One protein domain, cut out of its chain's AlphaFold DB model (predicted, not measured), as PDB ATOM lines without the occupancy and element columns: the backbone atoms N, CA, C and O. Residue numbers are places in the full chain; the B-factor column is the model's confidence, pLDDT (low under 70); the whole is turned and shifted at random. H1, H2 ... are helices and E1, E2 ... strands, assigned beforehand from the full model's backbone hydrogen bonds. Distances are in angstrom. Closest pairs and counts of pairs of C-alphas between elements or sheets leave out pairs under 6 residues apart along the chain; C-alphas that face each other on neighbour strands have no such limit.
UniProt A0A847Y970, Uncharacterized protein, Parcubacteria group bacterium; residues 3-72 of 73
ATOM      1  N   ILE A   3     159.431 163.421 107.602       97.00
ATOM      2  CA  ILE A   3     158.765 164.584 108.199       97.00
ATOM      3  C   ILE A   3     159.447 164.932 109.517       97.00
ATOM      4  O   ILE A   3     159.329 164.205 110.503       97.00
ATOM      5  N   LEU A   4     160.130 166.073 109.548       96.69
ATOM      6  CA  LEU A   4     160.731 166.629 110.752       96.69
ATOM      7  C   LEU A   4     159.794 167.680 111.338       96.69
ATOM      8  O   LEU A   4     159.503 168.698 110.715       96.69
ATOM      9  N   THR A   5     159.332 167.450 112.556       96.81
ATOM     10  CA  THR A   5     158.526 168.406 113.315       96.81
ATOM     11  C   THR A   5     159.351 168.939 114.462       96.81
ATOM     12  O   THR A   5     159.953 168.160 115.198       96.81
ATOM     13  N   PHE A   6     159.345 170.252 114.670       94.81
ATOM     14  CA  PHE A   6     159.990 170.817 115.841       94.81
ATOM     15  C   PHE A   6     159.256 172.011 116.440       94.81
ATOM     16  O   PHE A   6     158.521 172.730 115.772       94.81
ATOM     17  N   THR A   7     159.451 172.214 117.737       94.56
ATOM     18  CA  THR A   7     158.927 173.348 118.495       94.56
ATOM     19  C   THR A   7     160.088 174.149 119.041       94.56
ATOM     20  O   THR A   7     161.047 173.583 119.569       94.56
ATOM     21  N   THR A   8     159.996 175.465 118.926       93.25
ATOM     22  CA  THR A   8     160.989 176.394 119.467       93.25
ATOM     23  C   THR A   8     160.616 176.846 120.886       93.25
ATOM     24  O   THR A   8     159.476 176.672 121.318       93.25
ATOM     25  N   LYS A   9     161.558 177.426 121.643       89.56
ATOM     26  CA  LYS A   9     161.352 177.888 123.032       89.56
ATOM     27  C   LYS A   9     160.199 178.893 123.175       89.56
ATOM     28  O   LYS A   9     159.526 178.904 124.199       89.56
ATOM     29  N   ASN A  10     159.898 179.664 122.128       91.00
ATOM     30  CA  ASN A  10     158.744 180.576 122.079       91.00
ATOM     31  C   ASN A  10     157.401 179.867 121.779       91.00
ATOM     32  O   ASN A  10     156.422 180.526 121.437       91.00
ATOM     33  N   LYS A  11     157.358 178.531 121.870       91.50
ATOM     34  CA  LYS A  11     156.199 177.664 121.604       91.50
ATOM     35  C   LYS A  11     155.720 177.632 120.145       91.50
ATOM     36  O   LYS A  11     154.704 176.997 119.869       91.50
ATOM     37  N   LYS A  12     156.449 178.216 119.183       94.19
ATOM     38  CA  LYS A  12     156.123 178.062 117.753       94.19
ATOM     39  C   LYS A  12     156.513 176.676 117.253       94.19
ATOM     40  O   LYS A  12     157.647 176.235 117.470       94.19
ATOM     41  N   LYS A  13     155.573 176.009 116.582       95.12
ATOM     42  CA  LYS A  13     155.734 174.686 115.968       95.12
ATOM     43  C   LYS A  13     155.946 174.831 114.463       95.12
ATOM     44  O   LYS A  13     155.259 175.610 113.812       95.12
ATOM     45  N   TYR A  14     156.872 174.045 113.938       95.69
ATOM     46  CA  TYR A  14     157.248 174.010 112.537       95.69
ATOM     47  C   TYR A  14     157.337 172.569 112.049       95.69
ATOM     48  O   TYR A  14     157.556 171.643 112.837       95.69
ATOM     49  N   GLN A  15     157.175 172.401 110.741       96.81
ATOM     50  CA  GLN A  15     157.265 171.118 110.066       96.81
ATOM     51  C   GLN A  15     158.040 171.288 108.761       96.81
ATOM     52  O   GLN A  15     157.812 172.246 108.025       96.81
ATOM     53  N   ILE A  16     158.945 170.352 108.491       96.50
ATOM     54  CA  ILE A  16     159.703 170.241 107.248       96.50
ATOM     55  C   ILE A  16     159.434 168.854 106.677       96.50
ATOM     56  O   ILE A  16     159.577 167.850 107.376       96.50
ATOM     57  N   THR A  17     159.028 168.811 105.415       96.62
ATOM     58  CA  THR A  17     158.848 167.584 104.637       96.62
ATOM     59  C   THR A  17     159.969 167.479 103.619       96.62
ATOM     60  O   THR A  17     160.329 168.487 103.013       96.62
ATOM     61  N   SER A  18     160.502 166.279 103.428       96.06
ATOM     62  CA  SER A  18     161.574 166.026 102.469       96.06
ATOM     63  C   SER A  18     161.478 164.610 101.900       96.06
ATOM     64  O   SER A  18     160.914 163.710 102.531       96.06
ATOM     65  N   GLN A  19     161.986 164.422 100.688       94.56
ATOM     66  CA  GLN A  19     162.067 163.145 100.000       94.56
ATOM     67  C   GLN A  19     163.152 162.249 100.589       94.56
ATOM     68  O   GLN A  19     162.907 161.054 100.721       94.56
ATOM     69  N   ASP A  20     164.287 162.812 101.011       95.19
ATOM     70  CA  ASP A  20     165.406 162.058 101.571       95.19
ATOM     71  C   ASP A  20     166.173 162.809 102.677       95.19
ATOM     72  O   ASP A  20     165.857 163.937 103.056       95.19
ATOM     73  N   GLY A  21     167.156 162.136 103.276       93.56
ATOM     74  CA  GLY A  21     167.922 162.677 104.394       93.56
ATOM     75  C   GLY A  21     168.829 163.856 104.027       93.56
ATOM     76  O   GLY A  21     169.037 164.735 104.868       93.56
ATOM     77  N   GLU A  22     169.363 163.903 102.806       94.81
ATOM     78  CA  GLU A  22     170.248 164.987 102.364       94.81
ATOM     79  C   GLU A  22     169.446 166.265 102.124       94.81
ATOM     80  O   GLU A  22     169.780 167.338 102.642       94.81
ATOM     81  N   GLU A  23     168.324 166.141 101.418       96.38
ATOM     82  CA  GLU A  23     167.390 167.238 101.211       96.38
ATOM     83  C   GLU A  23     166.820 167.730 102.551       96.38
ATOM     84  O   GLU A  23     166.656 168.943 102.735       96.38
ATOM     85  N   LEU A  24     166.601 166.845 103.532       96.75
ATOM     86  CA  LEU A  24     166.153 167.245 104.865       96.75
ATOM     87  C   LEU A  24     167.165 168.175 105.550       96.75
ATOM     88  O   LEU A  24     166.759 169.184 106.137       96.75
ATOM     89  N   LEU A  25     168.467 167.878 105.467       95.12
ATOM     90  CA  LEU A  25     169.517 168.725 106.043       95.12
ATOM     91  C   LEU A  25     169.537 170.113 105.394       95.12
ATOM     92  O   LEU A  25     169.548 171.132 106.091       95.12
ATOM     93  N   VAL A  26     169.501 170.155 104.060       96.31
ATOM     94  CA  VAL A  26     169.496 171.407 103.292       96.31
ATOM     95  C   VAL A  26     168.241 172.224 103.600       96.31
ATOM     96  O   VAL A  26     168.317 173.438 103.818       96.31
ATOM     97  N   SER A  27     167.084 171.567 103.652       96.12
ATOM     98  CA  SER A  27     165.797 172.196 103.946       96.12
ATOM     99  C   SER A  27     165.756 172.755 105.362       96.12
ATOM    100  O   SER A  27     165.294 173.879 105.557       96.12
ATOM    101  N   LEU A  28     166.293 172.027 106.341       95.38
ATOM    102  CA  LEU A  28     166.413 172.490 107.719       95.38
ATOM    103  C   LEU A  28     167.283 173.745 107.826       95.38
ATOM    104  O   LEU A  28     166.863 174.723 108.447       95.38
ATOM    105  N   ASP A  29     168.460 173.754 107.200       94.62
ATOM    106  CA  ASP A  29     169.352 174.915 107.243       94.62
ATOM    107  C   ASP A  29     168.711 176.154 106.596       94.62
ATOM    108  O   ASP A  29     168.662 177.229 107.206       94.62
ATOM    109  N   LYS A  30     168.125 175.989 105.401       96.12
ATOM    110  CA  LYS A  30     167.383 177.055 104.709       96.12
ATOM    111  C   LYS A  30     166.216 177.564 105.552       96.12
ATOM    112  O   LYS A  30     166.023 178.777 105.664       96.12
ATOM    113  N   PHE A  31     165.449 176.661 106.164       95.44
ATOM    114  CA  PHE A  31     164.300 177.012 106.991       95.44
ATOM    115  C   PHE A  31     164.715 177.822 108.221       95.44
ATOM    116  O   PHE A  31     164.120 178.868 108.495       95.44
ATOM    117  N   CYS A  32     165.751 177.381 108.941       93.00
ATOM    118  CA  CYS A  32     166.268 178.090 110.107       93.00
ATOM    119  C   CYS A  32     166.776 179.488 109.739       93.00
ATOM    120  O   CYS A  32     166.404 180.455 110.405       93.00
ATOM    121  N   LYS A  33     167.543 179.618 108.649       94.75
ATOM    122  CA  LYS A  33     168.040 180.916 108.159       94.75
ATOM    123  C   LYS A  33     166.899 181.859 107.779       94.75
ATOM    124  O   LYS A  33     166.854 182.988 108.264       94.75
ATOM    125  N   LYS A  34     165.933 181.384 106.982       95.50
ATOM    126  CA  LYS A  34     164.778 182.181 106.533       95.50
ATOM    127  C   LYS A  34     163.938 182.696 107.701       95.50
ATOM    128  O   LYS A  34     163.483 183.835 107.677       95.50
ATOM    129  N   ASN A  35     163.745 181.869 108.727       92.56
ATOM    130  CA  ASN A  35     162.916 182.206 109.884       92.56
ATOM    131  C   ASN A  35     163.710 182.809 111.056       92.56
ATOM    132  O   ASN A  35     163.129 183.028 112.119       92.56
ATOM    133  N   LYS A  36     165.019 183.061 110.887       92.62
ATOM    134  CA  LYS A  36     165.929 183.540 111.945       92.62
ATOM    135  C   LYS A  36     165.834 182.698 113.229       92.62
ATOM    136  O   LYS A  36     165.827 183.223 114.340       92.62
ATOM    137  N   ILE A  37     165.725 181.378 113.072       91.50
ATOM    138  CA  ILE A  37     165.642 180.432 114.186       91.50
ATOM    139  C   ILE A  37     167.058 179.998 114.544       91.50
ATOM    140  O   ILE A  37     167.686 179.245 113.799       91.50
ATOM    141  N   ASP A  38     167.534 180.429 115.711       89.81
ATOM    142  CA  ASP A  38     168.710 179.819 116.327       89.81
ATOM    143  C   ASP A  38     168.396 178.353 116.664       89.81
ATOM    144  O   ASP A  38     167.382 178.045 117.298       89.81
ATOM    145  N   ARG A  39     169.275 177.440 116.247       87.25
ATOM    146  CA  ARG A  39     169.148 176.001 116.502       87.25
ATOM    147  C   ARG A  39     169.077 175.701 118.006       87.25
ATOM    148  O   ARG A  39     168.337 174.802 118.395       87.25
ATOM    149  N   LYS A  40     169.716 176.515 118.858       87.88
ATOM    150  CA  LYS A  40     169.640 176.424 120.333       87.88
ATOM    151  C   LYS A  40     168.241 176.696 120.897       87.88
ATOM    152  O   LYS A  40     167.925 176.334 122.032       87.88
ATOM    153  N   ASN A  41     167.382 177.350 120.117       90.06
ATOM    154  CA  ASN A  41     165.996 177.602 120.493       90.06
ATOM    155  C   ASN A  41     165.067 176.443 120.140       90.06
ATOM    156  O   ASN A  41     163.890 176.511 120.480       90.06
ATOM    157  N   ILE A  42     165.544 175.385 119.487       91.38
ATOM    158  CA  ILE A  42     164.738 174.214 119.144       91.38
ATOM    159  C   ILE A  42     164.651 173.280 120.367       91.38
ATOM    160  O   ILE A  42     165.657 172.742 120.811       91.38
ATOM    161  N   TYR A  43     163.445 173.050 120.900       84.50
ATOM    162  CA  TYR A  43     163.214 172.361 122.183       84.50
ATOM    163  C   TYR A  43     162.516 170.996 122.082       84.50
ATOM    164  O   TYR A  43     162.828 170.077 122.834       84.50
ATOM    165  N   ARG A  44     161.575 170.796 121.162       90.06
ATOM    166  CA  ARG A  44     160.970 169.469 120.921       90.06
ATOM    167  C   ARG A  44     161.177 169.144 119.467       90.06
ATOM    168  O   ARG A  44     160.854 169.984 118.645       90.06
ATOM    169  N   VAL A  45     161.755 167.989 119.153       94.12
ATOM    170  CA  VAL A  45     161.956 167.554 117.766       94.12
ATOM    171  C   VAL A  45     161.465 166.122 117.659       94.12
ATOM    172  O   VAL A  45     161.754 165.300 118.528       94.12
ATOM    173  N   PHE A  46     160.714 165.853 116.606       95.31
ATOM    174  CA  PHE A  46     160.172 164.555 116.262       95.31
ATOM    175  C   PHE A  46     160.426 164.301 114.780       95.31
ATOM    176  O   PHE A  46     160.292 165.212 113.963       95.31
ATOM    177  N   LEU A  47     160.787 163.070 114.447       96.75
ATOM    178  CA  LEU A  47     161.021 162.636 113.080       96.75
ATOM    179  C   LEU A  47     160.072 161.479 112.772       96.75
ATOM    180  O   LEU A  47     160.081 160.475 113.480       96.75
ATOM    181  N   ASN A  48     159.282 161.620 111.712       96.69
ATOM    182  CA  ASN A  48     158.489 160.539 111.141       96.69
ATOM    183  C   ASN A  48     159.183 160.025 109.877       96.69
ATOM    184  O   ASN A  48     159.428 160.796 108.946       96.69
ATOM    185  N   THR A  49     159.478 158.727 109.859       96.25
ATOM    186  CA  THR A  49     160.105 158.028 108.730       96.25
ATOM    187  C   THR A  49     159.245 156.885 108.189       96.25
ATOM    188  O   THR A  49     159.743 156.083 107.409       96.25
ATOM    189  N   SER A  50     157.971 156.767 108.584       91.81
ATOM    190  CA  SER A  50     157.129 155.601 108.256       91.81
ATOM    191  C   SER A  50     156.912 155.395 106.753       91.81
ATOM    192  O   SER A  50     156.586 154.294 106.324       91.81
ATOM    193  N   GLN A  51     157.075 156.451 105.952       92.38
ATOM    194  CA  GLN A  51     156.946 156.421 104.492       92.38
ATOM    195  C   GLN A  51     158.302 156.486 103.771       92.38
ATOM    196  O   GLN A  51     158.349 156.690 102.558       92.38
ATOM    197  N   GLU A  52     159.417 156.372 104.492       94.75
ATOM    198  CA  GLU A  52     160.753 156.285 103.908       94.75
ATOM    199  C   GLU A  52     161.201 154.826 103.833       94.75
ATOM    200  O   GLU A  52     161.101 154.094 104.815       94.75
ATOM    201  N   LYS A  53     161.700 154.397 102.670       94.25
ATOM    202  CA  LYS A  53     162.171 153.020 102.451       94.25
ATOM    203  C   LYS A  53     163.695 152.920 102.469       94.25
ATOM    204  O   LYS A  53     164.234 151.856 102.760       94.25
ATOM    205  N   SER A  54     164.402 154.007 102.162       96.25
ATOM    206  CA  SER A  54     165.860 154.030 102.141       96.25
ATOM    207  C   SER A  54     166.425 154.037 103.560       96.25
ATOM    208  O   SER A  54     166.319 155.019 104.293       96.25
ATOM    209  N   VAL A  55     167.098 152.947 103.933       95.50
ATOM    210  CA  VAL A  55     167.785 152.823 105.230       95.50
ATOM    211  C   VAL A  55     168.835 153.922 105.411       95.50
ATOM    212  O   VAL A  55     168.988 154.453 106.508       95.50
ATOM    213  N   ILE A  56     169.539 154.293 104.337       96.69
ATOM    214  CA  ILE A  56     170.538 155.370 104.360       96.69
ATOM    215  C   ILE A  56     169.857 156.702 104.684       96.69
ATOM    216  O   ILE A  56     170.278 157.398 105.605       96.69
ATOM    217  N   SER A  57     168.757 157.009 103.994       96.44
ATOM    218  CA  SER A  57     167.966 158.221 104.228       96.44
ATOM    219  C   SER A  57     167.468 158.306 105.676       96.44
ATOM    220  O   SER A  57     167.639 159.328 106.343       96.44
ATOM    221  N   ILE A  58     166.950 157.194 106.216       96.88
ATOM    222  CA  ILE A  58     166.515 157.098 107.619       96.88
ATOM    223  C   ILE A  58     167.678 157.375 108.577       96.88
ATOM    224  O   ILE A  58     167.514 158.148 109.521       96.88
ATOM    225  N   ARG A  59     168.856 156.783 108.343       97.19
ATOM    226  CA  ARG A  59     170.041 156.986 109.194       97.19
ATOM    227  C   ARG A  59     170.506 158.437 109.190       97.19
ATOM    228  O   ARG A  59     170.786 158.980 110.256       97.19
ATOM    229  N   ILE A  60     170.538 159.080 108.023       96.88
ATOM    230  CA  ILE A  60     170.873 160.505 107.907       96.88
ATOM    231  C   ILE A  60     169.868 161.340 108.709       96.88
ATOM    232  O   ILE A  60     170.255 162.154 109.546       96.88
ATOM    233  N   ALA A  61     168.571 161.088 108.531       97.00
ATOM    234  CA  ALA A  61     167.521 161.807 109.241       97.00
ATOM    235  C   ALA A  61     167.605 161.627 110.769       97.00
ATOM    236  O   ALA A  61     167.436 162.585 111.529       97.00
ATOM    237  N   GLN A  62     167.920 160.416 111.234       96.19
ATOM    238  CA  GLN A  62     168.162 160.129 112.648       96.19
ATOM    239  C   GLN A  62     169.402 160.858 113.180       96.19
ATOM    240  O   GLN A  62     169.348 161.410 114.279       96.19
ATOM    241  N   ALA A  63     170.492 160.917 112.412       96.62
ATOM    242  CA  ALA A  63     171.685 161.670 112.793       96.62
ATOM    243  C   ALA A  63     171.383 163.172 112.944       96.62
ATOM    244  O   ALA A  63     171.783 163.783 113.936       96.62
ATOM    245  N   ILE A  64     170.591 163.749 112.031       95.00
ATOM    246  CA  ILE A  64     170.113 165.139 112.128       95.00
ATOM    247  C   ILE A  64     169.297 165.342 113.413       95.00
ATOM    248  O   ILE A  64     169.521 166.304 114.150       95.00
ATOM    249  N   LEU A  65     168.367 164.427 113.712       94.88
ATOM    250  CA  LEU A  65     167.568 164.475 114.936       94.88
ATOM    251  C   LEU A  65     168.449 164.465 116.194       94.88
ATOM    252  O   LEU A  65     168.184 165.235 117.117       94.88
ATOM    253  N   GLN A  66     169.472 163.609 116.240       93.06
ATOM    254  CA  GLN A  66     170.379 163.525 117.386       93.06
ATOM    255  C   GLN A  66     171.236 164.784 117.528       93.06
ATOM    256  O   GLN A  66     171.319 165.336 118.621       93.06
ATOM    257  N   ALA A  67     171.779 165.313 116.430       92.31
ATOM    258  CA  ALA A  67     172.534 166.564 116.450       92.31
ATOM    259  C   ALA A  67     171.696 167.741 116.991       92.31
ATOM    260  O   ALA A  67     172.181 168.546 117.784       92.31
ATOM    261  N   LEU A  68     170.408 167.810 116.630       90.62
ATOM    262  CA  LEU A  68     169.474 168.815 117.156       90.62
ATOM    263  C   LEU A  68     169.130 168.634 118.642       90.62
ATOM    264  O   LEU A  68     168.668 169.586 119.273       90.62
ATOM    265  N   LYS A  69     169.285 167.424 119.191       87.38
ATOM    266  CA  LYS A  69     169.106 167.158 120.623       87.38
ATOM    267  C   LYS A  69     170.362 167.519 121.412       87.38
ATOM    268  O   LYS A  69     170.217 168.186 122.426       87.38
ATOM    269  N   ILE A  70     171.546 167.154 120.911       83.69
ATOM    270  CA  ILE A  70     172.845 167.457 121.540       83.69
ATOM    271  C   ILE A  70     173.073 168.965 121.626       83.69
ATOM    272  O   ILE A  70     173.477 169.456 122.664       83.69
ATOM    273  N   ALA A  71     172.733 169.730 120.584       72.75
ATOM    274  CA  ALA A  71     172.894 171.191 120.577       72.75
ATOM    275  C   ALA A  71     172.076 171.948 121.657       72.75
ATOM    276  O   ALA A  71     172.071 173.182 121.666       72.75
ATOM    277  N   ARG A  72     171.325 171.231 122.503       66.06
ATOM    278  CA  ARG A  72     170.563 171.763 123.637       66.06
ATOM    279  C   ARG A  72     171.280 171.621 124.976       66.06
ATOM    280  O   ARG A  72     170.891 172.351 125.885       66.06
TER     281      ARG A  72
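Overview. This is residues 3 to 72 of the 73 residues of an uncharacterized protein of Parcubacteria group bacterium (UniProt A0A847Y970). A small three-stranded sheet, its strands in the order E2, E1, E3, has two helices, H1 and H2, over one face, while its other face is bare. The helices both run roughly along the strands and spread from each other as a V, closest near their first residues, with H1 toward the E2 side and H2 toward the E3 side. The printed part has 70 residues, with two named helices and three named strands in the order E1, E2, H1, E3, H2; the sheet is antiparallel and the class is mixed, helices and strands. The whole is compact, with a radius of gyration of the C-alphas of 11.5 A, and its outline is elongated, spanning 34 by 21 by 16 A.

Arrangement. Start at the inner strand E1, residues 3 to 8. E2, residues 13 to 18, is its antiparallel neighbour at 156 degrees and forms a hairpin with it; look for N 6 and O 14, 2.9 A apart and within hydrogen-bond range. E3, residues 42 to 48, is the antiparallel neighbour of E1 at 166 degrees, with N 5 and O 46 within hydrogen-bond range at 2.8 A. The sheet is twisted, its C-alphas lying up to 4.2 A off the best plane. H1, residues 21 to 34, is on the sheet at a height of 8.6 A, over E2 and E1; the C-alphas of Ser 18 and Leu 24, the closest of E2 and H1, are 5.3 A apart. On the local plane H1 stands at 29 degrees to E1, only just along the strands. H2, residues 55 to 70, is on the same face at a height of 10.1 A, over E1 and E3, and runs along the strands at 4 degrees to E1 on the local plane; the closest C-alphas of E3 and H2, those of Val 45 and Leu 65, are 7.0 A apart. H1 touches H2 with its residues 21 to 25 alone, the closest C-alphas being those of Gly 21 and Ser 57, 4.5 A apart. The two helices run the same way at a steep tilt of 37 degrees, only just past shallow. E2, H1 and E3 make a split strand-helix-strand unit, two strands running the same way with E1 between them in the sheet, and its crossover is right-handed. In H1 and H2 every O i to N i+4 pair is within hydrogen-bond range.

Along the chain. Find C-alpha 3 at (158.765, 164.584, 108.199); from there E1 runs 16.5 A to C-alpha 8. E2 covers 17.1 A from Lys 13 to Ser 18, and E3 17.0 A from Ile 42 to Asn 48. H1 covers 19.9 A from C-alpha 21 at (167.922, 162.677, 104.394) to Lys 34. H2, the longest helix, runs 22.5 A from Val 55 to C-alpha 70 at (172.845, 167.457, 121.540).

Size, cuts and confidence. Look to Asn 10 and Lys 53 for the two C-alphas farthest apart, 34.0 A. The printed part, residues 3 to 72, has no cut. The links E1 to E2 and E2 to H1 are tight, H1 to E3 and E3 to H2 short, and no link is long. The mean pLDDT of the printed part is 93.3, and residue 72 alone is under 70.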